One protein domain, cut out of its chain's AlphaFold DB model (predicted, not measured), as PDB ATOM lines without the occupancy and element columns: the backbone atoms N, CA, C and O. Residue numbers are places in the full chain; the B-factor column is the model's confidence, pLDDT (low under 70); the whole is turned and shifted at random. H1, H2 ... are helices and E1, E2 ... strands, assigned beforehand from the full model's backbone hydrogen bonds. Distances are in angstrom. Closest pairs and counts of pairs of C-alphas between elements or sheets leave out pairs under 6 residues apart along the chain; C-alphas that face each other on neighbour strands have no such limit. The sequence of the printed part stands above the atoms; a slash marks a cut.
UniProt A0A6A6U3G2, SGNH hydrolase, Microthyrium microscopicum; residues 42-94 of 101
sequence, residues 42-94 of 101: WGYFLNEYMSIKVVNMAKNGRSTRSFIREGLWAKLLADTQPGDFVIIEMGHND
ATOM      1  N   TRP A  42     138.197 118.233 112.558       97.81
ATOM      2  CA  TRP A  42     136.984 119.053 112.455       97.81
ATOM      3  C   TRP A  42     135.796 118.294 111.837       97.81
ATOM      4  O   TRP A  42     134.643 118.558 112.183       97.81
ATOM      5  N   GLY A  43     136.063 117.310 110.967       97.56
ATOM      6  CA  GLY A  43     135.040 116.505 110.292       97.56
ATOM      7  C   GLY A  43     134.213 115.638 111.242       97.56
ATOM      8  O   GLY A  43     133.037 115.397 110.968       97.56
ATOM      9  N   TYR A  44     134.785 115.245 112.383       96.38
ATOM     10  CA  TYR A  44     134.091 114.494 113.429       96.38
ATOM     11  C   TYR A  44     132.890 115.265 113.997       96.38
ATOM     12  O   TYR A  44     131.832 114.687 114.235       96.38
ATOM     13  N   PHE A  45     133.037 116.583 114.175       96.56
ATOM     14  CA  PHE A  45     132.002 117.447 114.748       96.56
ATOM     15  C   PHE A  45     130.962 117.896 113.718       96.56
ATOM     16  O   PHE A  45     129.865 118.307 114.085       96.56
ATOM     17  N   LEU A  46     131.273 117.819 112.418       97.38
ATOM     18  CA  LEU A  46     130.429 118.390 111.363       97.38
ATOM     19  C   LEU A  46     129.003 117.823 111.369       97.38
ATOM     20  O   LEU A  46     128.051 118.535 111.056       97.38
ATOM     21  N   ASN A  47     128.846 116.554 111.750       94.25
ATOM     22  CA  ASN A  47     127.544 115.895 111.788       94.25
ATOM     23  C   ASN A  47     126.584 116.517 112.825       94.25
ATOM     24  O   ASN A  47     125.377 116.351 112.699       94.25
ATOM     25  N   GLU A  48     127.091 117.249 113.823       96.38
ATOM     26  CA  GLU A  48     126.275 117.973 114.814       96.38
ATOM     27  C   GLU A  48     125.650 119.256 114.242       96.38
ATOM     28  O   GLU A  48     124.663 119.763 114.772       96.38
ATOM     29  N   TYR A  49     126.197 119.764 113.135       96.88
ATOM     30  CA  TYR A  49     125.787 121.021 112.504       96.88
ATOM     31  C   TYR A  49     125.021 120.818 111.193       96.88
ATOM     32  O   TYR A  49     124.691 121.791 110.515       96.88
ATOM     33  N   MET A  50     124.749 119.568 110.811       95.81
ATOM     34  CA  MET A  50     124.168 119.214 109.518       95.81
ATOM     35  C   MET A  50     122.893 118.389 109.684       95.81
ATOM     36  O   MET A  50     122.803 117.506 110.531       95.81
ATOM     37  N   SER A  51     121.911 118.636 108.815       96.38
ATOM     38  CA  SER A  51     120.696 117.814 108.706       96.38
ATOM     39  C   SER A  51     120.844 116.640 107.729       96.38
ATOM     40  O   SER A  51     119.909 115.861 107.552       96.38
ATOM     41  N   ILE A  52     121.994 116.534 107.058       96.19
ATOM     42  CA  ILE A  52     122.339 115.470 106.114       96.19
ATOM     43  C   ILE A  52     123.504 114.645 106.653       96.19
ATOM     44  O   ILE A  52     124.337 115.148 107.402       96.19
ATOM     45  N   LYS A  53     123.572 113.370 106.260       96.62
ATOM     46  CA  LYS A  53     124.603 112.452 106.753       96.62
ATOM     47  C   LYS A  53     125.995 112.947 106.361       96.62
ATOM     48  O   LYS A  53     126.243 113.197 105.184       96.62
ATOM     49  N   VAL A  54     126.917 112.976 107.318       98.12
ATOM     50  CA  VAL A  54     128.348 113.180 107.056       98.12
ATOM     51  C   VAL A  54     129.072 111.831 107.045       98.12
ATOM     52  O   VAL A  54     128.955 111.030 107.971       98.12
ATOM     53  N   VAL A  55     129.815 111.562 105.974       98.06
ATOM     54  CA  VAL A  55     130.691 110.399 105.799       98.06
ATOM     55  C   VAL A  55     132.128 110.901 105.757       98.06
ATOM     56  O   VAL A  55     132.649 111.287 104.708       98.06
ATOM     57  N   ASN A  56     132.772 110.915 106.920       98.38
ATOM     58  CA  ASN A  56     134.152 111.354 107.036       98.38
ATOM     59  C   ASN A  56     135.113 110.239 106.589       98.38
ATOM     60  O   ASN A  56     135.276 109.226 107.268       98.38
ATOM     61  N   MET A  57     135.739 110.407 105.421       98.31
ATOM     62  CA  MET A  57     136.722 109.457 104.882       98.31
ATOM     63  C   MET A  57     138.159 109.961 105.033       98.31
ATOM     64  O   MET A  57     139.079 109.349 104.486       98.31
ATOM     65  N   ALA A  58     138.362 111.045 105.786       98.38
ATOM     66  CA  ALA A  58     139.676 111.603 106.034       98.38
ATOM     67  C   ALA A  58     140.585 110.606 106.768       98.38
ATOM     68  O   ALA A  58     140.138 109.794 107.592       98.38
ATOM     69  N   LYS A  59     141.880 110.636 106.443       98.06
ATOM     70  CA  LYS A  59     142.876 109.730 107.028       98.06
ATOM     71  C   LYS A  59     144.133 110.478 107.437       98.06
ATOM     72  O   LYS A  59     144.798 111.091 106.611       98.06
ATOM     73  N   ASN A  60     144.506 110.320 108.707       96.69
ATOM     74  CA  ASN A  60     145.732 110.880 109.266       96.69
ATOM     75  C   ASN A  60     146.966 110.559 108.397       96.69
ATOM     76  O   ASN A  60     147.144 109.417 107.953       96.69
ATOM     77  N   GLY A  61     147.803 111.572 108.168       95.44
ATOM     78  CA  GLY A  61     149.070 111.477 107.442       95.44
ATOM     79  C   GLY A  61     148.941 111.305 105.928       95.44
ATOM     80  O   GLY A  61     149.926 110.967 105.272       95.44
ATOM     81  N   ARG A  62     147.742 111.466 105.349       97.25
ATOM     82  CA  ARG A  62     147.572 111.372 103.894       97.25
ATOM     83  C   ARG A  62     147.840 112.717 103.236       97.25
ATOM     84  O   ARG A  62     147.361 113.745 103.694       97.25
ATOM     85  N   SER A  63     148.607 112.674 102.156       96.75
ATOM     86  CA  SER A  63     148.678 113.725 101.146       96.75
ATOM     87  C   SER A  63     147.701 113.402 100.027       96.75
ATOM     88  O   SER A  63     147.213 112.268  99.941       96.75
ATOM     89  N   THR A  64     147.494 114.328  99.093       97.00
ATOM     90  CA  THR A  64     146.712 114.057  97.874       97.00
ATOM     91  C   THR A  64     147.230 112.801  97.164       97.00
ATOM     92  O   THR A  64     146.464 111.910  96.785       97.00
ATOM     93  N   ARG A  65     148.562 112.669  97.046       96.00
ATOM     94  CA  ARG A  65     149.209 111.524  96.387       96.00
ATOM     95  C   ARG A  65     148.934 110.207  97.106       96.00
ATOM     96  O   ARG A  65     148.614 109.220  96.441       96.00
ATOM     97  N   SER A  66     149.132 110.141  98.425       97.06
ATOM     98  CA  SER A  66     148.931 108.882  99.150       97.06
ATOM     99  C   SER A  66     147.454 108.519  99.253       97.06
ATOM    100  O   SER A  66     147.128 107.348  99.076       97.06
ATOM    101  N   PHE A  67     146.557 109.500  99.403       98.25
ATOM    102  CA  PHE A  67     145.111 109.271  99.416       98.25
ATOM    103  C   PHE A  67     144.619 108.611  98.118       98.25
ATOM    104  O   PHE A  67     143.859 107.640  98.150       98.25
ATOM    105  N   ILE A  68     145.109 109.082  96.964       97.94
ATOM    106  CA  ILE A  68     144.813 108.467  95.662       97.94
ATOM    107  C   ILE A  68     145.454 107.077  95.555       97.94
ATOM    108  O   ILE A  68     144.769 106.112  95.219       97.94
ATOM    109  N   ARG A  69     146.754 106.953  95.858       97.75
ATOM    110  CA  ARG A  69     147.513 105.697  95.706       97.75
ATOM    111  C   ARG A  69     146.969 104.559  96.572       97.75
ATOM    112  O   ARG A  69     147.033 103.406  96.164       97.75
ATOM    113  N   GLU A  70     146.450 104.874  97.752       98.12
ATOM    114  CA  GLU A  70     145.857 103.900  98.677       98.12
ATOM    115  C   GLU A  70     144.405 103.535  98.317       98.12
ATOM    116  O   GLU A  70     143.766 102.770  99.033       98.12
ATOM    117  N   GLY A  71     143.866 104.069  97.215       98.31
ATOM    118  CA  GLY A  71     142.518 103.756  96.740       98.31
ATOM    119  C   GLY A  71     141.396 104.444  97.523       98.31
ATOM    120  O   GLY A  71     140.225 104.162  97.277       98.31
ATOM    121  N   LEU A  72     141.720 105.368  98.433       98.38
ATOM    122  CA  LEU A  72     140.720 106.088  99.226       98.38
ATOM    123  C   LEU A  72     139.873 107.012  98.342       98.38
ATOM    124  O   LEU A  72     138.658 107.080  98.518       98.38
ATOM    125  N   TRP A  73     140.492 107.643  97.340       98.38
ATOM    126  CA  TRP A  73     139.772 108.443  96.343       98.38
ATOM    127  C   TRP A  73     138.814 107.593  95.505       98.38
ATOM    128  O   TRP A  73     137.649 107.944  95.348       98.38
ATOM    129  N   ALA A  74     139.281 106.441  95.021       98.62
ATOM    130  CA  ALA A  74     138.448 105.523  94.249       98.62
ATOM    131  C   ALA A  74     137.250 105.021  95.072       98.62
ATOM    132  O   ALA A  74     136.133 104.973  94.564       98.62
ATOM    133  N   LYS A  75     137.466 104.715  96.358       98.62
ATOM    134  CA  LYS A  75     136.394 104.344  97.283       98.62
ATOM    135  C   LYS A  75     135.380 105.476  97.472       98.62
ATOM    136  O   LYS A  75     134.184 105.228  97.388       98.62
ATOM    137  N   LEU A  76     135.845 106.707  97.688       98.31
ATOM    138  CA  LEU A  76     134.965 107.865  97.857       98.31
ATOM    139  C   LEU A  76     134.103 108.095  96.612       98.31
ATOM    140  O   LEU A  76     132.895 108.293  96.727       98.31
ATOM    141  N   LEU A  77     134.704 108.023  95.420       97.50
ATOM    142  CA  LEU A  77     133.975 108.154  94.160       97.50
ATOM    143  C   LEU A  77     132.917 107.061  93.986       97.50
ATOM    144  O   LEU A  77     131.812 107.363  93.547       97.50
ATOM    145  N   ALA A  78     133.226 105.817  94.361       98.06
ATOM    146  CA  ALA A  78     132.262 104.719  94.310       98.06
ATOM    147  C   ALA A  78     131.069 104.928  95.266       98.06
ATOM    148  O   ALA A  78     129.949 104.537  94.942       98.06
ATOM    149  N   ASP A  79     131.293 105.581  96.410       96.94
ATOM    150  CA  ASP A  79     130.256 105.884  97.405       96.94
ATOM    151  C   ASP A  79     129.432 107.149  97.061       96.94
ATOM    152  O   ASP A  79     128.389 107.404  97.679       96.94
ATOM    153  N   THR A  80     129.871 107.948  96.079       97.00
ATOM    154  CA  THR A  80     129.233 109.213  95.673       97.00
ATOM    155  C   THR A  80     128.064 108.968  94.717       97.00
ATOM    156  O   THR A  80     128.163 108.171  93.789       97.00
ATOM    157  N   GLN A  81     126.948 109.668  94.925       95.75
ATOM    158  CA  GLN A  81     125.744 109.613  94.091       95.75
ATOM    159  C   GLN A  81     125.312 111.023  93.641       95.75
ATOM    160  O   GLN A  81     125.695 112.014  94.270       95.75
ATOM    161  N   PRO A  82     124.511 111.159  92.565       95.31
ATOM    162  CA  PRO A  82     123.978 112.455  92.151       95.31
ATOM    163  C   PRO A  82     123.199 113.154  93.277       95.31
ATOM    164  O   PRO A  82     122.205 112.628  93.771       95.31
ATOM    165  N   GLY A  83     123.631 114.363  93.641       95.12
ATOM    166  CA  GLY A  83     123.052 115.152  94.734       95.12
ATOM    167  C   GLY A  83     123.874 115.144  96.026       95.12
ATOM    168  O   GLY A  83     123.584 115.941  96.914       95.12
ATOM    169  N   ASP A  84     124.907 114.305  96.121       97.81
ATOM    170  CA  ASP A  84     125.862 114.345  97.228       97.81
ATOM    171  C   ASP A  84     126.828 115.530  97.124       97.81
ATOM    172  O   ASP A  84     127.084 116.073  96.046       97.81
ATOM    173  N   PHE A  85     127.425 115.882  98.260       98.06
ATOM    174  CA  PHE A  85     128.504 116.858  98.351       98.06
ATOM    175  C   PHE A  85     129.819 116.148  98.647       98.06
ATOM    176  O   PHE A  85     129.883 115.304  99.540       98.06
ATOM    177  N   VAL A  86     130.886 116.532  97.950       98.25
ATOM    178  CA  VAL A  86     132.251 116.101  98.267       98.25
ATOM    179  C   VAL A  86     133.037 117.314  98.743       98.25
ATOM    180  O   VAL A  86     133.233 118.261  97.983       98.25
ATOM    181  N   ILE A  87     133.485 117.286  99.997       98.44
ATOM    182  CA  ILE A  87     134.389 118.296 100.554       98.44
ATOM    183  C   ILE A  87     135.817 117.765 100.445       98.44
ATOM    184  O   ILE A  87     136.093 116.634 100.850       98.44
ATOM    185  N   ILE A  88     136.714 118.580  99.893       98.50
ATOM    186  CA  ILE A  88     138.123 118.237  99.699       98.50
ATOM    187  C   ILE A  88     138.978 119.282 100.413       98.50
ATOM    188  O   ILE A  88     138.941 120.458 100.059       98.50
ATOM    189  N   GLU A  89     139.761 118.836 101.391       98.19
ATOM    190  CA  GLU A  89     140.769 119.629 102.098       98.19
ATOM    191  C   GLU A  89     142.071 118.822 102.097       98.19
ATOM    192  O   GLU A  89     142.142 117.761 102.696       98.19
ATOM    193  N   MET A  90     143.091 119.273 101.371       97.12
ATOM    194  CA  MET A  90     144.396 118.605 101.306       97.12
ATOM    195  C   MET A  90     145.502 119.653 101.328       97.12
ATOM    196  O   MET A  90     145.289 120.793 100.911       97.12
ATOM    197  N   GLY A  91     146.694 119.261 101.775       95.25
ATOM    198  CA  GLY A  91     147.885 120.100 101.662       95.25
ATOM    199  C   GLY A  91     148.905 119.916 102.779       95.25
ATOM    200  O   GLY A  91     150.101 119.973 102.497       95.25
ATOM    201  N   HIS A  92     148.483 119.645 104.023       95.19
ATOM    202  CA  HIS A  92     149.414 119.575 105.163       95.19
ATOM    203  C   HIS A  92     150.516 118.531 104.963       95.19
ATOM    204  O   HIS A  92     151.648 118.746 105.386       95.19
ATOM    205  N   ASN A  93     150.196 117.423 104.289       95.06
ATOM    206  CA  ASN A  93     151.133 116.330 104.018       95.06
ATOM    207  C   ASN A  93     151.647 116.309 102.569       95.06
ATOM    208  O   ASN A  93     152.383 115.399 102.192       95.06
ATOM    209  N   ASP A  94     151.245 117.268 101.731       93.38
ATOM    210  CA  ASP A  94     151.700 117.371 100.337       93.38
ATOM    211  C   ASP A  94     153.069 118.063 100.226       93.38
ATOM    212  O   ASP A  94     153.682 118.084  99.158       93.38
TER     213      ASP A  94
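AT A GLANCE: This is residues 42 to 94 of the 101 residues of the protein "SGNH hydrolase" of Microthyrium microscopicum (UniProt A0A6A6U3G2). What is the picture? In a flat slab with few contacts between its elements, H1 and H3 lie near opposite edges, E1 and E2 run lengthwise between them, and H2 makes a corner with H3 at one end. What builds it? The 53 printed residues hold named elements in the order H1, E1, H2, H3, E2, a mixed class; the radius of gyration of the C-alphas, 11.9 A, is only just compact, close to loose, and the spans are 32 by 24 by 12 A.

IN THESE COORDINATES: Where does it begin? H1 is residues 42 to 46, from C-alpha 42 at (136.984, 119.053, 112.455), and E1 is 53 to 56, 9.6 A long. What follows? H2 is 64 to 69, H3 is 72 to 79, 10.6 A long, and E2 is 85 to 88, 9.8 A long, ending at (138.123, 118.237, 99.699).

HOW THE PARTS SIT: Do the helices meet? H2 and H3 are close but not clearly touching, about perpendicular at 77 degrees; their closest C-alphas, Phe 67 and Trp 73, are 6.2 A apart. In H1, H2 and H3 every O i to N i+4 pair is within hydrogen-bond range. And the strands? E1 and E2 are apart, and each pairs with no named strand. The closest C-alphas of H1 and E1, Gly 43 and Asn 56, are 6.2 A apart.

THE WHOLE: How large is it? The farthest C-alphas, Ser 51 and Arg 69, are 32.2 A apart. Is it continuous and confident? The printed part has no cut and no long link, and no printed residue is under 70 in pLDDT.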